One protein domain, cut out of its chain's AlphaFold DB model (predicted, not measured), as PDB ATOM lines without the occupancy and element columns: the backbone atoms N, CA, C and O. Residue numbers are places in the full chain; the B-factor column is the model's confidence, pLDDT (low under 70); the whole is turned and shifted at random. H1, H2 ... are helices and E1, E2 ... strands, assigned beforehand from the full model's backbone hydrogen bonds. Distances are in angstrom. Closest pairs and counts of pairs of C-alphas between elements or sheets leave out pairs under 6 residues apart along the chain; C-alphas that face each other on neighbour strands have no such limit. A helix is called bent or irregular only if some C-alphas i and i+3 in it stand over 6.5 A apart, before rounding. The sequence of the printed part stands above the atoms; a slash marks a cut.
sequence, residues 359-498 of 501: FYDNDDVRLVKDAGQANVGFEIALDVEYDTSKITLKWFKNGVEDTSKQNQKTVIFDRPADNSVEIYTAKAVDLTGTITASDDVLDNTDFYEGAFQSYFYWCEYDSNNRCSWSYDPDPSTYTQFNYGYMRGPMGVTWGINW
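This is residues 359 to 498 of the 501 residues of an uncharacterized protein of SAR86 cluster bacterium SAR86A (UniProt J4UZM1). The domain is a sandwich of two antiparallel sheets that are only partly face to face: a large, twisted sheet of six strands, and a small sheet of three, E1, E2 and E4, which covers the part of the large one that holds E5 and E9. The hairpin E6 and E7 makes one end of the large sheet, beyond the cover of the small one, and a short helix, H1, packs on the face of the large sheet away from the small one. The 140 printed residues have nine named strands and one named helix, in the order E1 E2 E3 E4 E5 E6 E7 H1 E8 E9, and the large sheet runs E3, E5, E9, E8, E6, E7. The class is mostly strand, though under half of the residues are in named elements. The whole is compact, with a radius of gyration of the C-alphas of 15.5 A and spans of 48 by 36 by 24 A.

In the large sheet, E5, residues 421 to 430, and E9, residues 491 to 497, are antiparallel neighbours at 172 degrees, with N 424 and O 494 2.8 A apart, within hydrogen-bond range. On the other side of E5 is the edge strand E3, residues 391 to 397, antiparallel to it, with N 394 and O 427 at 2.8 A. E9 forms a hairpin with E8, residues 483 to 488, with N 486 and O 493 at 2.9 A. Next to E8 is E6, residues 457 to 461, with N 459 and O 483 at 2.8 A. E6 forms a hairpin with the edge strand E7, residues 467 to 471, with N 458 and O 470 at 2.9 A. From edge to edge the strands' lines turn by 71 degrees. H1, residues 475 to 480, is on this sheet at a height of 8.3 A over it; it lies over E9 and runs along the strands, at 25 degrees to E9 on the local plane. Their closest C-alphas, those of Thr 479 and Asn 497, are 6.4 A apart. H1 is irregular, with C-alphas 476 and 479 7.4 A apart; 0 of its 2 O i to N i+4 pairs are within hydrogen-bond range, against 2 of 3 O i to N i+3 pairs. E7, H1 and E8 form a split strand-helix-strand unit, two strands that run the same way with E6 between them in the sheet, and its crossover is right-handed. In the small sheet, E2, residues 375 to 382, is the inner strand. It forms a hairpin with E1, residues 363 to 369, with N 366 and O 379 at 3.0 A, and has E4, residues 410 to 414, as its other antiparallel neighbour, with N 380 and O 411 at 2.9 A. The facing parts of the sandwich, two sheets face to face, are 10.3 A centre to centre, and their best planes are 15 degrees apart. E2 is near E5 and E9, while E1 and E8 are apart.

E1 begins at C-alpha 363, (167.021, 165.279, 189.153), and is 19.3 A long. E2 measures 20.8 A and E3 20.0 A. E5, the longest strand, runs 29.3 A from C-alpha 421 at (154.223, 155.451, 177.206). E8 measures 16.6 A; E9 measures 20.4 A and ends at C-alpha 497, (152.395, 158.657, 179.339).

The C-alphas of Thr 432 and Ser 463, the two farthest apart, are 49.3 A from each other. The links E3 to E4, 12 residues, and E5 to E6, 26 residues, are long. The printed part has no cut. Its mean pLDDT is 94.5, and no printed residue is under 70.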
ATOM      1  N   PHE A 359     173.602 161.147 191.549       96.12
ATOM      2  CA  PHE A 359     172.988 160.179 190.638       96.12
ATOM      3  C   PHE A 359     171.751 159.465 191.210       96.12
ATOM      4  O   PHE A 359     171.098 158.747 190.459       96.12
ATOM      5  N   TYR A 360     171.420 159.648 192.494       92.50
ATOM      6  CA  TYR A 360     170.299 158.950 193.136       92.50
ATOM      7  C   TYR A 360     168.992 159.758 193.181       92.50
ATOM      8  O   TYR A 360     167.921 159.194 192.967       92.50
ATOM      9  N   ASP A 361     169.051 161.061 193.479       86.94
ATOM     10  CA  ASP A 361     167.840 161.854 193.737       86.94
ATOM     11  C   ASP A 361     167.909 163.351 193.406       86.94
ATOM     12  O   ASP A 361     166.999 164.097 193.771       86.94
ATOM     13  N   ASN A 362     168.947 163.791 192.691       88.19
ATOM     14  CA  ASN A 362     169.147 165.198 192.337       88.19
ATOM     15  C   ASN A 362     168.761 165.491 190.883       88.19
ATOM     16  O   ASN A 362     169.518 166.109 190.129       88.19
ATOM     17  N   ASP A 363     167.583 165.029 190.473       92.50
ATOM     18  CA  ASP A 363     167.021 165.279 189.153       92.50
ATOM     19  C   ASP A 363     165.887 166.321 189.170       92.50
ATOM     20  O   ASP A 363     165.110 166.436 190.117       92.50
ATOM     21  N   ASP A 364     165.801 167.101 188.093       96.44
ATOM     22  CA  ASP A 364     164.720 168.043 187.811       96.44
ATOM     23  C   ASP A 364     164.126 167.723 186.438       96.44
ATOM     24  O   ASP A 364     164.849 167.553 185.448       96.44
ATOM     25  N   VAL A 365     162.798 167.641 186.369       96.31
ATOM     26  CA  VAL A 365     162.083 167.222 185.163       96.31
ATOM     27  C   VAL A 365     160.979 168.187 184.777       96.31
ATOM     28  O   VAL A 365     160.228 168.701 185.608       96.31
ATOM     29  N   ARG A 366     160.825 168.409 183.469       96.19
ATOM     30  CA  ARG A 366     159.763 169.276 182.946       96.19
ATOM     31  C   ARG A 366     159.353 168.942 181.524       96.19
ATOM     32  O   ARG A 366     160.147 168.499 180.697       96.19
ATOM     33  N   LEU A 367     158.099 169.253 181.204       96.31
ATOM     34  CA  LEU A 367     157.615 169.234 179.827       96.31
ATOM     35  C   LEU A 367     158.093 170.476 179.074       96.31
ATOM     36  O   LEU A 367     157.914 171.612 179.520       96.31
ATOM     37  N   VAL A 368     158.653 170.244 177.895       96.88
ATOM     38  CA  VAL A 368     159.055 171.271 176.940       96.88
ATOM     39  C   VAL A 368     157.852 171.629 176.082       96.88
ATOM     40  O   VAL A 368     157.214 170.754 175.494       96.88
ATOM     41  N   LYS A 369     157.552 172.927 175.992       96.12
ATOM     42  CA  LYS A 369     156.437 173.456 175.204       96.12
ATOM     43  C   LYS A 369     156.919 174.235 173.994       96.12
ATOM     44  O   LYS A 369     157.900 174.972 174.075       96.12
ATOM     45  N   ASP A 370     156.189 174.118 172.893       93.81
ATOM     46  CA  ASP A 370     156.379 174.988 171.739       93.81
ATOM     47  C   ASP A 370     155.730 176.373 171.938       93.81
ATOM     48  O   ASP A 370     155.101 176.676 172.959       93.81
ATOM     49  N   ALA A 371     155.856 177.244 170.931       92.44
ATOM     50  CA  ALA A 371     155.236 178.571 170.944       92.44
ATOM     51  C   ALA A 371     153.695 178.524 171.041       92.44
ATOM     52  O   ALA A 371     153.079 179.484 171.504       92.44
ATOM     53  N   GLY A 372     153.082 177.417 170.614       91.25
ATOM     54  CA  GLY A 372     151.649 177.148 170.700       91.25
ATOM     55  C   GLY A 372     151.201 176.550 172.037       91.25
ATOM     56  O   GLY A 372     150.016 176.263 172.179       91.25
ATOM     57  N   GLN A 373     152.106 176.403 173.014       90.00
ATOM     58  CA  GLN A 373     151.874 175.759 174.315       90.00
ATOM     59  C   GLN A 373     151.618 174.245 174.246       90.00
ATOM     60  O   GLN A 373     151.190 173.663 175.244       90.00
ATOM     61  N   ALA A 374     151.899 173.596 173.113       92.00
ATOM     62  CA  ALA A 374     151.830 172.147 172.998       92.00
ATOM     63  C   ALA A 374     153.081 171.510 173.611       92.00
ATOM     64  O   ALA A 374     154.193 171.989 173.389       92.00
ATOM     65  N   ASN A 375     152.904 170.424 174.367       95.31
ATOM     66  CA  ASN A 375     154.018 169.642 174.893       95.31
ATOM     67  C   ASN A 375     154.702 168.901 173.736       95.31
ATOM     68  O   ASN A 375     154.052 168.097 173.061       95.31
ATOM     69  N   VAL A 376     155.984 169.184 173.507       96.56
ATOM     70  CA  VAL A 376     156.795 168.665 172.389       96.56
ATOM     71  C   VAL A 376     158.002 167.843 172.836       96.56
ATOM     72  O   VAL A 376     158.599 167.157 172.011       96.56
ATOM     73  N   GLY A 377     158.349 167.870 174.120       96.88
ATOM     74  CA  GLY A 377     159.459 167.088 174.651       96.88
ATOM     75  C   GLY A 377     159.463 167.028 176.171       96.88
ATOM     76  O   GLY A 377     158.654 167.682 176.831       96.88
ATOM     77  N   PHE A 378     160.328 166.184 176.713       97.88
ATOM     78  CA  PHE A 378     160.518 165.967 178.139       97.88
ATOM     79  C   PHE A 378     161.986 166.209 178.453       97.88
ATOM     80  O   PHE A 378     162.859 165.546 177.892       97.88
ATOM     81  N   GLU A 379     162.248 167.221 179.270       98.19
ATOM     82  CA  GLU A 379     163.589 167.576 179.705       98.19
ATOM     83  C   GLU A 379     163.867 166.932 181.059       98.19
ATOM     84  O   GLU A 379     163.043 167.042 181.968       98.19
ATOM     85  N   ILE A 380     165.030 166.297 181.169       98.12
ATOM     86  CA  ILE A 380     165.575 165.771 182.418       98.12
ATOM     87  C   ILE A 380     166.927 166.448 182.626       98.12
ATOM     88  O   ILE A 380     167.804 166.370 181.760       98.12
ATOM     89  N   ALA A 381     167.087 167.123 183.758       98.12
ATOM     90  CA  ALA A 381     168.334 167.717 184.204       98.12
ATOM     91  C   ALA A 381     168.807 167.005 185.471       98.12
ATOM     92  O   ALA A 381     168.034 166.822 186.400       98.12
ATOM     93  N   LEU A 382     170.077 166.619 185.507       97.69
ATOM     94  CA  LEU A 382     170.719 166.028 186.674       97.69
ATOM     95  C   LEU A 382     171.683 167.048 187.268       97.69
ATOM     96  O   LEU A 382     172.613 167.502 186.587       97.69
ATOM     97  N   ASP A 383     171.493 167.385 188.537       96.19
ATOM     98  CA  ASP A 383     172.497 168.093 189.316       96.19
ATOM     99  C   ASP A 383     173.544 167.085 189.800       96.19
ATOM    100  O   ASP A 383     173.484 166.563 190.911       96.19
ATOM    101  N   VAL A 384     174.500 166.797 188.915       95.94
ATOM    102  CA  VAL A 384     175.599 165.853 189.146       95.94
ATOM    103  C   VAL A 384     176.956 166.507 188.931       95.94
ATOM    104  O   VAL A 384     177.110 167.345 188.040       95.94
ATOM    105  N   GLU A 385     177.967 166.075 189.680       93.69
ATOM    106  CA  GLU A 385     179.369 166.465 189.482       93.69
ATOM    107  C   GLU A 385     180.267 165.228 189.537       93.69
ATOM    108  O   GLU A 385     180.204 164.467 190.491       93.69
ATOM    109  N   TYR A 386     181.052 164.977 188.488       95.44
ATOM    110  CA  TYR A 386     181.837 163.748 188.378       95.44
ATOM    111  C   TYR A 386     182.998 163.894 187.392       95.44
ATOM    112  O   TYR A 386     182.916 164.653 186.421       95.44
ATOM    113  N   ASP A 387     184.058 163.115 187.609       94.12
ATOM    114  CA  ASP A 387     185.149 162.979 186.649       94.12
ATOM    115  C   ASP A 387     184.749 162.023 185.513       94.12
ATOM    116  O   ASP A 387     184.561 160.822 185.709       94.12
ATOM    117  N   THR A 388     184.668 162.555 184.291       95.75
ATOM    118  CA  THR A 388     184.373 161.777 183.075       95.75
ATOM    119  C   THR A 388     185.428 160.720 182.721       95.75
ATOM    120  O   THR A 388     185.175 159.876 181.863       95.75
ATOM    121  N   SER A 389     186.610 160.759 183.349       95.38
ATOM    122  CA  SER A 389     187.622 159.703 183.244       95.38
ATOM    123  C   SER A 389     187.286 158.472 184.097       95.38
ATOM    124  O   SER A 389     187.730 157.370 183.773       95.38
ATOM    125  N   LYS A 390     186.454 158.649 185.135       95.62
ATOM    126  CA  LYS A 390     186.040 157.613 186.092       95.62
ATOM    127  C   LYS A 390     184.586 157.185 185.938       95.62
ATOM    128  O   LYS A 390     184.258 156.050 186.259       95.62
ATOM    129  N   ILE A 391     183.712 158.068 185.455       97.62
ATOM    130  CA  ILE A 391     182.279 157.800 185.300       97.62
ATOM    131  C   ILE A 391     181.807 158.238 183.915       97.62
ATOM    132  O   ILE A 391     182.124 159.329 183.447       97.62
ATOM    133  N   THR A 392     180.983 157.412 183.271       97.94
ATOM    134  CA  THR A 392     180.207 157.820 182.090       97.94
ATOM    135  C   THR A 392     178.729 157.918 182.435       97.94
ATOM    136  O   THR A 392     178.141 156.937 182.876       97.94
ATOM    137  N   LEU A 393     178.104 159.066 182.170       98.44
ATOM    138  CA  LEU A 393     176.650 159.206 182.204       98.44
ATOM    139  C   LEU A 393     176.061 158.783 180.855       98.44
ATOM    140  O   LEU A 393     176.349 159.376 179.810       98.44
ATOM    141  N   LYS A 394     175.205 157.770 180.893       98.38
ATOM    142  CA  LYS A 394     174.460 157.233 179.759       98.38
ATOM    143  C   LYS A 394     172.977 157.550 179.873       98.38
ATOM    144  O   LYS A 394     172.439 157.673 180.970       98.38
ATOM    145  N   TRP A 395     172.328 157.631 178.719       98.50
ATOM    146  CA  TRP A 395     170.901 157.900 178.597       98.50
ATOM    147  C   TRP A 395     170.234 156.838 177.741       98.50
ATOM    148  O   TRP A 395     170.773 156.444 176.707       98.50
ATOM    149  N   PHE A 396     169.047 156.414 178.154       98.31
ATOM    150  CA  PHE A 396     168.284 155.362 177.500       98.31
ATOM    151  C   PHE A 396     166.849 155.809 177.260       98.31
ATOM    152  O   PHE A 396     166.268 156.542 178.061       98.31
ATOM    153  N   LYS A 397     166.274 155.318 176.163       97.75
ATOM    154  CA  LYS A 397     164.846 155.388 175.863       97.75
ATOM    155  C   LYS A 397     164.331 153.966 175.650       97.75
ATOM    156  O   LYS A 397     164.780 153.292 174.725       97.75
ATOM    157  N   ASN A 398     163.411 153.508 176.498       96.12
ATOM    158  CA  ASN A 398     162.886 152.136 176.529       96.12
ATOM    159  C   ASN A 398     163.996 151.074 176.479       96.12
ATOM    160  O   ASN A 398     163.963 150.159 175.656       96.12
ATOM    161  N   GLY A 399     165.031 151.255 177.301       95.75
ATOM    162  CA  GLY A 399     166.190 150.364 177.363       95.75
ATOM    163  C   GLY A 399     167.190 150.479 176.210       95.75
ATOM    164  O   GLY A 399     168.231 149.831 176.240       95.75
ATOM    165  N   VAL A 400     166.937 151.320 175.203       97.56
ATOM    166  CA  VAL A 400     167.880 151.551 174.100       97.56
ATOM    167  C   VAL A 400     168.750 152.767 174.404       97.56
ATOM    168  O   VAL A 400     168.230 153.866 174.594       97.56
ATOM    169  N   GLU A 401     170.072 152.577 174.430       98.00
ATOM    170  CA  GLU A 401     171.047 153.649 174.670       98.00
ATOM    171  C   GLU A 401     171.016 154.698 173.544       98.00
ATOM    172  O   GLU A 401     171.129 154.369 172.360       98.00
ATOM    173  N   ASP A 402     170.925 155.977 173.914       97.88
ATOM    174  CA  ASP A 402     171.137 157.110 173.018       97.88
ATOM    175  C   ASP A 402     172.538 157.691 173.241       97.88
ATOM    176  O   ASP A 402     172.756 158.620 174.026       97.88
ATOM    177  N   THR A 403     173.512 157.159 172.501       97.56
ATOM    178  CA  THR A 403     174.923 157.557 172.618       97.56
ATOM    179  C   THR A 403     175.166 159.026 172.260       97.56
ATOM    180  O   THR A 403     176.202 159.580 172.618       97.56
ATOM    181  N   SER A 404     174.238 159.687 171.552       97.81
ATOM    182  CA  SER A 404     174.366 161.118 171.247       97.81
ATOM    183  C   SER A 404     174.216 161.999 172.489       97.81
ATOM    184  O   SER A 404     174.690 163.135 172.494       97.81
ATOM    185  N   LYS A 405     173.591 161.464 173.546       98.19
ATOM    186  CA  LYS A 405     173.323 162.139 174.819       98.19
ATOM    187  C   LYS A 405     174.354 161.835 175.909       98.19
ATOM    188  O   LYS A 405     174.236 162.363 177.010       98.19
ATOM    189  N   GLN A 406     175.374 161.027 175.619       98.19
ATOM    190  CA  GLN A 406     176.394 160.645 176.598       98.19
ATOM    191  C   GLN A 406     177.032 161.872 177.273       98.19
ATOM    192  O   GLN A 406     177.398 162.841 176.607       98.19
ATOM    193  N   ASN A 407     177.174 161.814 178.599       98.12
ATOM    194  CA  ASN A 407     177.735 162.860 179.460       98.12
ATOM    195  C   ASN A 407     177.007 164.217 179.421       98.12
ATOM    196  O   ASN A 407     177.485 165.194 180.001       98.12
ATOM    197  N   GLN A 408     175.830 164.301 178.795       98.25
ATOM    198  CA  GLN A 408     174.981 165.483 178.899       98.25
ATOM    199  C   GLN A 408     174.234 165.452 180.233       98.25
ATOM    200  O   GLN A 408     173.491 164.514 180.503       98.25
ATOM    201  N   LYS A 409     174.425 166.483 181.066       97.69
ATOM    202  CA  LYS A 409     173.722 166.629 182.354       97.69
ATOM    203  C   LYS A 409     172.259 167.061 182.186       97.69
ATOM    204  O   LYS A 409     171.456 166.853 183.081       97.69
ATOM    205  N   THR A 410     171.906 167.639 181.039       98.06
ATOM    206  CA  THR A 410     170.529 168.009 180.686       98.06
ATOM    207  C   THR A 410     170.221 167.486 179.298       98.06
ATOM    208  O   THR A 410     170.946 167.798 178.352       98.06
ATOM    209  N   VAL A 411     169.150 166.710 179.167       98.19
ATOM    210  CA  VAL A 411     168.718 166.130 177.893       98.19
ATOM    211  C   VAL A 411     167.245 166.395 177.657       98.19
ATOM    212  O   VAL A 411     166.459 166.470 178.595       98.19
ATOM    213  N   ILE A 412     166.869 166.496 176.384       98.06
ATOM    214  CA  ILE A 412     165.474 166.560 175.958       98.06
ATOM    215  C   ILE A 412     165.182 165.320 175.121       98.06
ATOM    216  O   ILE A 412     165.912 165.007 174.173       98.06
ATOM    217  N   PHE A 413     164.106 164.625 175.471       97.81
ATOM    218  CA  PHE A 413     163.511 163.578 174.655       97.81
ATOM    219  C   PHE A 413     162.289 164.131 173.933       97.81
ATOM    220  O   PHE A 413     161.389 164.684 174.563       97.81
ATOM    221  N   ASP A 414     162.252 163.977 172.612       96.94
ATOM    222  CA  ASP A 414     161.115 164.419 171.811       96.94
ATOM    223  C   ASP A 414     159.867 163.581 172.118       96.94
ATOM    224  O   ASP A 414     159.944 162.361 172.327       96.94
ATOM    225  N   ARG A 415     158.704 164.238 172.087       96.88
ATOM    226  CA  ARG A 415     157.402 163.575 172.191       96.88
ATOM    227  C   ARG A 415     157.248 162.539 171.065       96.88
ATOM    228  O   ARG A 415     157.440 162.888 169.895       96.88
ATOM    229  N   PRO A 416     156.869 161.286 171.366       96.69
ATOM    230  CA  PRO A 416     156.644 160.275 170.346       96.69
ATOM    231  C   PRO A 416     155.406 160.595 169.505       96.69
ATOM    232  O   PRO A 416     154.413 161.136 169.992       96.69
ATOM    233  N   ALA A 417     155.448 160.225 168.225       95.50
ATOM    234  CA  ALA A 417     154.372 160.521 167.277       95.50
ATOM    235  C   ALA A 417     153.055 159.782 167.587       95.50
ATOM    236  O   ALA A 417     151.994 160.214 167.139       95.50
ATOM    237  N   ASP A 418     153.123 158.671 168.320       95.81
ATOM    238  CA  ASP A 418     151.983 157.828 168.686       95.81
ATOM    239  C   ASP A 418     151.437 158.105 170.095       95.81
ATOM    240  O   ASP A 418     150.444 157.494 170.483       95.81
ATOM    241  N   ASN A 419     152.042 159.043 170.835       94.94
ATOM    242  CA  ASN A 419     151.715 159.349 172.230       94.94
ATOM    243  C   ASN A 419     151.785 158.137 173.177       94.94
ATOM    244  O   ASN A 419     151.098 158.116 174.199       94.94
ATOM    245  N   SER A 420     152.602 157.134 172.850       95.94
ATOM    246  CA  SER A 420     152.809 155.961 173.698       95.94
ATOM    247  C   SER A 420     153.454 156.310 175.044       95.94
ATOM    248  O   SER A 420     153.935 157.422 175.264       95.94
ATOM    249  N   VAL A 421     153.438 155.352 175.972       97.62
ATOM    250  CA  VAL A 421     154.223 155.451 177.206       97.62
ATOM    251  C   VAL A 421     155.692 155.227 176.870       97.62
ATOM    252  O   VAL A 421     156.031 154.243 176.219       97.62
ATOM    253  N   GLU A 422     156.549 156.123 177.343       97.75
ATOM    254  CA  GLU A 422     157.993 156.078 177.126       97.75
ATOM    255  C   GLU A 422     158.718 156.070 178.473       97.75
ATOM    256  O   GLU A 422     158.339 156.810 179.383       97.75
ATOM    257  N   ILE A 423     159.759 155.248 178.592       97.56
ATOM    258  CA  ILE A 423     160.632 155.156 179.763       97.56
ATOM    259  C   ILE A 423     161.987 155.770 179.413       97.56
ATOM    260  O   ILE A 423     162.640 155.353 178.454       97.56
ATOM    261  N   TYR A 424     162.413 156.756 180.190       97.94
ATOM    262  CA  TYR A 424     163.682 157.454 180.041       97.94
ATOM    263  C   TYR A 424     164.557 157.178 181.255       97.94
ATOM    264  O   TYR A 424     164.135 157.432 182.380       97.94
ATOM    265  N   THR A 425     165.777 156.704 181.030       97.62
ATOM    266  CA  THR A 425     166.697 156.347 182.118       97.62
ATOM    267  C   THR A 425     168.015 157.079 181.951       97.62
ATOM    268  O   THR A 425     168.604 157.067 180.868       97.62
ATOM    269  N   ALA A 426     168.480 157.701 183.028       97.69
ATOM    270  CA  ALA A 426     169.847 158.168 183.189       97.69
ATOM    271  C   ALA A 426     170.623 157.176 184.044       97.69
ATOM    272  O   ALA A 426     170.086 156.674 185.028       97.69
ATOM    273  N   LYS A 427     171.889 156.933 183.709       96.25
ATOM    274  CA  LYS A 427     172.718 155.985 184.453       96.25
ATOM    275  C   LYS A 427     174.193 156.340 184.427       96.25
ATOM    276  O   LYS A 427     174.761 156.530 183.352       96.25
ATOM    277  N   ALA A 428     174.814 156.378 185.597       97.25
ATOM    278  CA  ALA A 428     176.258 156.399 185.750       97.25
ATOM    279  C   ALA A 428     176.836 154.991 185.561       97.25
ATOM    280  O   ALA A 428     176.312 154.004 186.069       97.25
ATOM    281  N   VAL A 429     177.934 154.917 184.818       96.94
ATOM    282  CA  VAL A 429     178.728 153.705 184.614       96.94
ATOM    283  C   VAL A 429     180.112 153.940 185.194       96.94
ATOM    284  O   VAL A 429     180.806 154.857 184.749       96.94
ATOM    285  N   ASP A 430     180.498 153.104 186.155       96.75
ATOM    286  CA  ASP A 430     181.845 153.060 186.718       96.75
ATOM    287  C   ASP A 430     182.862 152.594 185.663       96.75
ATOM    288  O   ASP A 430     182.713 151.537 185.049       96.75
ATOM    289  N   LEU A 431     183.903 153.395 185.443       96.62
ATOM    290  CA  LEU A 431     185.017 153.083 184.545       96.62
ATOM    291  C   LEU A 431     186.241 152.537 185.290       96.62
ATOM    292  O   LEU A 431     187.189 152.094 184.641       96.62
ATOM    293  N   THR A 432     186.238 152.554 186.628       94.31
ATOM    294  CA  THR A 432     187.331 152.000 187.445       94.31
ATOM    295  C   THR A 432     187.333 150.468 187.426       94.31
ATOM    296  O   THR A 432     188.382 149.850 187.607       94.31
ATOM    297  N   GLY A 433     186.175 149.856 187.146       94.00
ATOM    298  CA  GLY A 433     185.979 148.405 187.139       94.00
ATOM    299  C   GLY A 433     185.737 147.819 188.529       94.00
ATOM    300  O   GLY A 433     185.901 146.616 188.715       94.00
ATOM    301  N   THR A 434     185.381 148.663 189.498       95.94
ATOM    302  CA  THR A 434     185.069 148.253 190.868       95.94
ATOM    303  C   THR A 434     183.648 147.714 190.962       95.94
ATOM    304  O   THR A 434     183.421 146.677 191.585       95.94
ATOM    305  N   ILE A 435     182.701 148.396 190.316       95.94
ATOM    306  CA  ILE A 435     181.322 147.934 190.204       95.94
ATOM    307  C   ILE A 435     181.241 146.979 189.017       95.94
ATOM    308  O   ILE A 435     181.499 147.347 187.871       95.94
ATOM    309  N   THR A 436     180.918 145.727 189.314       94.44
ATOM    310  CA  THR A 436     180.888 144.611 188.357       94.44
ATOM    311  C   THR A 436     179.556 143.867 188.365       94.44
ATOM    312  O   THR A 436     179.313 143.067 187.459       94.44
ATOM    313  N   ALA A 437     178.688 144.147 189.341       93.44
ATOM    314  CA  ALA A 437     177.312 143.685 189.362       93.44
ATOM    315  C   ALA A 437     176.569 144.138 188.099       93.44
ATOM    316  O   ALA A 437     176.778 145.243 187.585       93.44
ATOM    317  N   SER A 438     175.688 143.264 187.608       90.44
ATOM    318  CA  SER A 438     174.770 143.631 186.536       90.44
ATOM    319  C   SER A 438     173.801 144.687 187.037       90.44
ATOM    320  O   SER A 438     173.314 144.614 188.161       90.44
ATOM    321  N   ASP A 439     173.551 145.660 186.177       90.94
ATOM    322  CA  ASP A 439     172.506 146.654 186.332       90.94
ATOM    323  C   ASP A 439     171.932 146.809 184.917       90.94
ATOM    324  O   ASP A 439     172.571 147.398 184.037       90.94
ATOM    325  N   ASP A 440     170.797 146.192 184.631       90.94
ATOM    326  CA  ASP A 440     170.082 146.298 183.365       90.94
ATOM    327  C   ASP A 440     168.951 147.307 183.551       90.94
ATOM    328  O   ASP A 440     168.109 147.197 184.433       90.94
ATOM    329  N   VAL A 441     168.884 148.299 182.666       91.81
ATOM    330  CA  VAL A 441     167.832 149.326 182.699       91.81
ATOM    331  C   VAL A 441     166.428 148.766 182.413       91.81
ATOM    332  O   VAL A 441     165.449 149.508 182.489       91.81
ATOM    333  N   LEU A 442     166.326 147.491 182.023       90.94
ATOM    334  CA  LEU A 442     165.075 146.757 181.835       90.94
ATOM    335  C   LEU A 442     164.773 145.753 182.960       90.94
ATOM    336  O   LEU A 442     163.661 145.221 182.978       90.94
ATOM    337  N   ASP A 443     165.717 145.488 183.868       89.75
ATOM    338  CA  ASP A 443     165.541 144.581 185.006       89.75
ATOM    339  C   ASP A 443     165.858 145.298 186.321       89.75
ATOM    340  O   ASP A 443     167.000 145.444 186.734       89.75
ATOM    341  N   ASN A 444     164.806 145.699 187.030       85.00
ATOM    342  CA  ASN A 444     164.929 146.450 188.278       85.00
ATOM    343  C   ASN A 444     165.315 145.567 189.489       85.00
ATOM    344  O   ASN A 444     165.205 145.993 190.639       85.00
ATOM    345  N   THR A 445     165.704 144.310 189.266       85.19
ATOM    346  CA  THR A 445     166.017 143.344 190.333       85.19
ATOM    347  C   THR A 445     167.423 142.757 190.248       85.19
ATOM    348  O   THR A 445     167.846 142.062 191.171       85.19
ATOM    349  N   ASP A 446     168.171 143.042 189.180       86.06
ATOM    350  CA  ASP A 446     169.453 142.390 188.908       86.06
ATOM    351  C   ASP A 446     170.618 142.932 189.757       86.06
ATOM    352  O   ASP A 446     171.510 142.172 190.143       86.06
ATOM    353  N   PHE A 447     170.581 144.214 190.130       89.88
ATOM    354  CA  PHE A 447     171.599 144.825 190.978       89.88
ATOM    355  C   PHE A 447     171.350 144.533 192.463       89.88
ATOM    356  O   PHE A 447     170.500 145.158 193.104       89.88
ATOM    357  N   TYR A 448     172.116 143.588 193.017       90.31
ATOM    358  CA  TYR A 448     172.037 143.148 194.416       90.31
ATOM    359  C   TYR A 448     170.601 142.819 194.879       90.31
ATOM    360  O   TYR A 448     170.157 143.292 195.923       90.31
ATOM    361  N   GLU A 449     169.859 142.030 194.093       85.62
ATOM    362  CA  GLU A 449     168.457 141.649 194.380       85.62
ATOM    363  C   GLU A 449     167.502 142.862 194.496       85.62
ATOM    364  O   GLU A 449     166.459 142.791 195.147       85.62
ATOM    365  N   GLY A 450     167.861 143.998 193.888       83.50
ATOM    366  CA  GLY A 450     167.098 145.246 193.966       83.50
ATOM    367  C   GLY A 450     167.325 146.047 195.254       83.50
ATOM    368  O   GLY A 450     166.635 147.040 195.470       83.50
ATOM    369  N   ALA A 451     168.296 145.678 196.101       84.25
ATOM    370  CA  ALA A 451     168.529 146.320 197.403       84.25
ATOM    371  C   ALA A 451     168.794 147.837 197.329       84.25
ATOM    372  O   ALA A 451     168.535 148.564 198.287       84.25
ATOM    373  N   PHE A 452     169.286 148.317 196.187       88.19
ATOM    374  CA  PHE A 452     169.605 149.725 195.943       88.19
ATOM    375  C   PHE A 452     168.543 150.481 195.143       88.19
ATOM    376  O   PHE A 452     168.750 151.646 194.800       88.19
ATOM    377  N   GLN A 453     167.442 149.823 194.793       89.25
ATOM    378  CA  GLN A 453     166.401 150.400 193.958       89.25
ATOM    379  C   GLN A 453     165.221 150.825 194.823       89.25
ATOM    380  O   GLN A 453     164.796 150.114 195.735       89.25
ATOM    381  N   SER A 454     164.667 152.002 194.539       91.94
ATOM    382  CA  SER A 454     163.342 152.330 195.049       91.94
ATOM    383  C   SER A 454     162.290 151.507 194.312       91.94
ATOM    384  O   SER A 454     162.518 151.038 193.199       91.94
ATOM    385  N   TYR A 455     161.079 151.450 194.862       92.31
ATOM    386  CA  TYR A 455     159.918 151.075 194.058       92.31
ATOM    387  C   TYR A 455     159.823 151.969 192.813       92.31
ATOM    388  O   TYR A 455     160.189 153.152 192.854       92.31
ATOM    389  N   PHE A 456     159.285 151.435 191.723       94.44
ATOM    390  CA  PHE A 456     158.863 152.232 190.586       94.44
ATOM    391  C   PHE A 456     157.491 152.831 190.900       94.44
ATOM    392  O   PHE A 456     156.445 152.186 190.769       94.44
ATOM    393  N   TYR A 457     157.496 154.081 191.353       95.75
ATOM    394  CA  TYR A 457     156.286 154.807 191.714       95.75
ATOM    395  C   TYR A 457     155.594 155.325 190.459       95.75
ATOM    396  O   TYR A 457     156.210 156.019 189.655       95.75
ATOM    397  N   TRP A 458     154.299 155.060 190.313       97.62
ATOM    398  CA  TRP A 458     153.486 155.581 189.214       97.62
ATOM    399  C   TRP A 458     152.303 156.386 189.730       97.62
ATOM    400  O   TRP A 458     151.627 155.997 190.682       97.62
ATOM    401  N   CYS A 459     152.060 157.517 189.076       96.62
ATOM    402  CA  CYS A 459     151.075 158.510 189.452       96.62
ATOM    403  C   CYS A 459     149.906 158.545 188.472       96.62
ATOM    404  O   CYS A 459     150.099 158.828 187.289       96.62
ATOM    405  N   GLU A 460     148.684 158.361 188.964       95.19
ATOM    406  CA  GLU A 460     147.457 158.722 188.248       95.19
ATOM    407  C   GLU A 460     146.852 159.980 188.883       95.19
ATOM    408  O   GLU A 460     146.584 160.009 190.085       95.19
ATOM    409  N   TYR A 461     146.627 161.038 188.101       92.56
ATOM    410  CA  TYR A 461     145.962 162.235 188.617       92.56
ATOM    411  C   TYR A 461     144.450 162.021 188.759       92.56
ATOM    412  O   TYR A 461     143.754 161.712 187.791       92.56
ATOM    413  N   ASP A 462     143.928 162.271 189.961       85.06
ATOM    414  CA  ASP A 462     142.491 162.364 190.208       85.06
ATOM    415  C   ASP A 462     141.897 163.659 189.616       85.06
ATOM    416  O   ASP A 462     142.596 164.576 189.176       85.06
ATOM    417  N   SER A 463     140.567 163.782 189.659       82.75
ATOM    418  CA  SER A 463     139.849 164.971 189.169       82.75
ATOM    419  C   SER A 463     140.187 166.281 189.906       82.75
ATOM    420  O   SER A 463     139.696 167.337 189.515       82.75
ATOM    421  N   ASN A 464     140.958 166.224 190.994       86.25
ATOM    422  CA  ASN A 464     141.412 167.364 191.789       86.25
ATOM    423  C   ASN A 464     142.929 167.596 191.646       86.25
ATOM    424  O   ASN A 464     143.505 168.297 192.480       86.25
ATOM    425  N   ASN A 465     143.575 167.008 190.632       84.12
ATOM    426  CA  ASN A 465     145.027 167.027 190.418       84.12
ATOM    427  C   ASN A 465     145.835 166.448 191.591       84.12
ATOM    428  O   ASN A 465     146.989 166.824 191.806       84.12
ATOM    429  N   ARG A 466     145.254 165.528 192.363       89.75
ATOM    430  CA  ARG A 466     145.989 164.768 193.375       89.75
ATOM    431  C   ARG A 466     146.484 163.475 192.768       89.75
ATOM    432  O   ARG A 466     145.746 162.787 192.074       89.75
ATOM    433  N   CYS A 467     147.732 163.158 193.059       92.62
ATOM    434  CA  CYS A 467     148.334 161.923 192.610       92.62
ATOM    435  C   CYS A 467     147.821 160.730 193.431       92.62
ATOM    436  O   CYS A 467     147.892 160.748 194.662       92.62
ATOM    437  N   SER A 468     147.329 159.699 192.750       93.94
ATOM    438  CA  SER A 468     147.136 158.359 193.296       93.94
ATOM    439  C   SER A 468     148.353 157.508 192.936       93.94
ATOM    440  O   SER A 468     148.627 157.292 191.756       93.94
ATOM    441  N   TRP A 469     149.103 157.081 193.954       95.12
ATOM    442  CA  TRP A 469     150.363 156.360 193.785       95.12
ATOM    443  C   TRP A 469     150.155 154.845 193.744       95.12
ATOM    444  O   TRP A 469     149.500 154.282 194.624       95.12
ATOM    445  N   SER A 470     150.767 154.198 192.757       95.88
ATOM    446  CA  SER A 470     150.978 152.748 192.699       95.88
ATOM    447  C   SER A 470     152.470 152.430 192.781       95.88
ATOM    448  O   SER A 470     153.290 153.205 192.295       95.88
ATOM    449  N   TYR A 471     152.802 151.300 193.402       95.06
ATOM    450  CA  TYR A 471     154.170 150.843 193.657       95.06
ATOM    451  C   TYR A 471     154.385 149.566 192.850       95.06
ATOM    452  O   TYR A 471     153.621 148.618 193.032       95.06
ATOM    453  N   ASP A 472     155.342 149.587 191.923       93.12
ATOM    454  CA  ASP A 472     155.622 148.502 190.970       93.12
ATOM    455  C   ASP A 472     154.377 147.945 190.256       93.12
ATOM    456  O   ASP A 472     154.121 146.735 190.281       93.12
ATOM    457  N   PRO A 473     153.545 148.794 189.620       94.75
ATOM    458  CA  PRO A 473     152.439 148.273 188.839       94.75
ATOM    459  C   PRO A 473     152.958 147.475 187.638       94.75
ATOM    460  O   PRO A 473     154.011 147.772 187.072       94.75
ATOM    461  N   ASP A 474     152.175 146.482 187.217       93.25
ATOM    462  CA  ASP A 474     152.478 145.681 186.032       93.25
ATOM    463  C   ASP A 474     152.652 146.604 184.805       93.25
ATOM    464  O   ASP A 474     151.757 147.421 184.550       93.25
ATOM    465  N   PRO A 475     153.740 146.480 184.017       92.25
ATOM    466  CA  PRO A 475     153.997 147.325 182.847       92.25
ATOM    467  C   PRO A 475     152.836 147.410 181.842       92.25
ATOM    468  O   PRO A 475     152.662 148.429 181.171       92.25
ATOM    469  N   SER A 476     151.980 146.384 181.758       93.94
ATOM    470  CA  SER A 476     150.773 146.386 180.914       93.94
ATOM    471  C   SER A 476     149.716 147.413 181.343       93.94
ATOM    472  O   SER A 476     148.821 147.749 180.564       93.94
ATOM    473  N   THR A 477     149.825 147.941 182.563       95.19
ATOM    474  CA  THR A 477     148.924 148.944 183.142       95.19
ATOM    475  C   THR A 477     149.468 150.368 183.060       95.19
ATOM    476  O   THR A 477     148.732 151.302 183.373       95.19
ATOM    477  N   TYR A 478     150.700 150.579 182.575       95.56
ATOM    478  CA  TYR A 478     151.333 151.907 182.528       95.56
ATOM    479  C   TYR A 478     150.513 152.973 181.782       95.56
ATOM    480  O   TYR A 478     150.563 154.152 182.122       95.56
ATOM    481  N   THR A 479     149.678 152.568 180.823       95.50
ATOM    482  CA  THR A 479     148.761 153.459 180.087       95.50
ATOM    483  C   THR A 479     147.678 154.111 180.960       95.50
ATOM    484  O   THR A 479     147.045 155.083 180.541       95.50
ATOM    485  N   GLN A 480     147.452 153.615 182.179       94.56
ATOM    486  CA  GLN A 480     146.496 154.189 183.132       94.56
ATOM    487  C   GLN A 480     147.059 155.444 183.813       94.56
ATOM    488  O   GLN A 480     146.314 156.393 184.066       94.56
ATOM    489  N   PHE A 481     148.374 155.483 184.019       96.62
ATOM    490  CA  PHE A 481     149.075 156.512 184.780       96.62
ATOM    491  C   PHE A 481     149.499 157.700 183.906       96.62
ATOM    492  O   PHE A 481     149.534 157.613 182.680       96.62
ATOM    493  N   ASN A 482     149.813 158.830 184.538       95.81
ATOM    494  CA  ASN A 482     150.312 160.049 183.902       95.81
ATOM    495  C   ASN A 482     151.838 160.047 183.770       95.81
ATOM    496  O   ASN A 482     152.371 160.456 182.736       95.81
ATOM    497  N   TYR A 483     152.529 159.628 184.828       96.88
ATOM    498  CA  TYR A 483     153.980 159.492 184.865       96.88
ATOM    499  C   TYR A 483     154.392 158.507 185.959       96.88
ATOM    500  O   TYR A 483     153.592 158.197 186.844       96.88
ATOM    501  N   GLY A 484     155.638 158.056 185.922       96.81
ATOM    502  CA  GLY A 484     156.269 157.329 187.011       96.81
ATOM    503  C   GLY A 484     157.719 157.744 187.194       96.81
ATOM    504  O   GLY A 484     158.309 158.333 186.289       96.81
ATOM    505  N   TYR A 485     158.285 157.436 188.354       95.88
ATOM    506  CA  TYR A 485     159.697 157.645 188.644       95.88
ATOM    507  C   TYR A 485     160.259 156.521 189.518       95.88
ATOM    508  O   TYR A 485     159.544 155.918 190.323       95.88
ATOM    509  N   MET A 486     161.549 156.254 189.364       95.12
ATOM    510  CA  MET A 486     162.297 155.269 190.135       95.12
ATOM    511  C   MET A 486     163.728 155.760 190.337       95.12
ATOM    512  O   MET A 486     164.346 156.285 189.408       95.12
ATOM    513  N   ARG A 487     164.255 155.555 191.543       94.56
ATOM    514  CA  ARG A 487     165.668 155.755 191.868       94.56
ATOM    515  C   ARG A 487     166.366 154.406 191.747       94.56
ATOM    516  O   ARG A 487     165.977 153.457 192.424       94.56
ATOM    517  N   GLY A 488     167.327 154.311 190.839       92.31
ATOM    518  CA  GLY A 488     168.164 153.129 190.649       92.31
ATOM    519  C   GLY A 488     169.471 153.233 191.442       92.31
ATOM    520  O   GLY A 488     169.746 154.275 192.037       92.31
ATOM    521  N   PRO A 489     170.327 152.197 191.410       91.62
ATOM    522  CA  PRO A 489     171.566 152.184 192.188       91.62
ATOM    523  C   PRO A 489     172.520 153.316 191.793       91.62
ATOM    524  O   PRO A 489     173.226 153.854 192.638       91.62
ATOM    525  N   MET A 490     172.544 153.692 190.514       93.69
ATOM    526  CA  MET A 490     173.461 154.693 189.963       93.69
ATOM    527  C   MET A 490     172.759 155.596 188.943       93.69
ATOM    528  O   MET A 490     173.347 155.997 187.938       93.69
ATOM    529  N   GLY A 491     171.476 155.887 189.143       95.06
ATOM    530  CA  GLY A 491     170.714 156.659 188.173       95.06
ATOM    531  C   GLY A 491     169.245 156.830 188.519       95.06
ATOM    532  O   GLY A 491     168.761 156.362 189.546       95.06
ATOM    533  N   VAL A 492     168.519 157.464 187.604       95.81
ATOM    534  CA  VAL A 492     167.085 157.737 187.738       95.81
ATOM    535  C   VAL A 492     166.343 157.287 186.492       95.81
ATOM    536  O   VAL A 492     166.860 157.368 185.374       95.81
ATOM    537  N   THR A 493     165.111 156.826 186.680       96.44
ATOM    538  CA  THR A 493     164.217 156.420 185.596       96.44
ATOM    539  C   THR A 493     162.895 157.157 185.709       96.44
ATOM    540  O   THR A 493     162.307 157.218 186.784       96.44
ATOM    541  N   TRP A 494     162.407 157.671 184.582       97.56
ATOM    542  CA  TRP A 494     161.123 158.349 184.451       97.56
ATOM    543  C   TRP A 494     160.268 157.682 183.385       97.56
ATOM    544  O   TRP A 494     160.701 157.504 182.251       97.56
ATOM    545  N   GLY A 495     159.028 157.361 183.732       97.00
ATOM    546  CA  GLY A 495     158.004 156.948 182.782       97.00
ATOM    547  C   GLY A 495     157.069 158.107 182.461       97.00
ATOM    548  O   GLY A 495     156.588 158.774 183.372       97.00
ATOM    549  N   ILE A 496     156.777 158.350 181.184       97.69
ATOM    550  CA  ILE A 496     155.844 159.394 180.745       97.69
ATOM    551  C   ILE A 496     154.783 158.785 179.847       97.69
ATOM    552  O   ILE A 496     155.094 158.202 178.812       97.69
ATOM    553  N   ASN A 497     153.515 158.977 180.211       97.00
ATOM    554  CA  ASN A 497     152.395 158.657 179.339       97.00
ATOM    555  C   ASN A 497     152.014 159.879 178.500       97.00
ATOM    556  O   ASN A 497     151.266 160.751 178.947       97.00
ATOM    557  N   TRP A 498     152.507 159.932 177.266       96.75
ATOM    558  CA  TRP A 498     152.300 161.069 176.372       96.75
ATOM    559  C   TRP A 498     150.847 161.272 175.928       96.75
ATOM    560  O   TRP A 498     150.506 162.363 175.476       96.75
TER     561      TRP A 498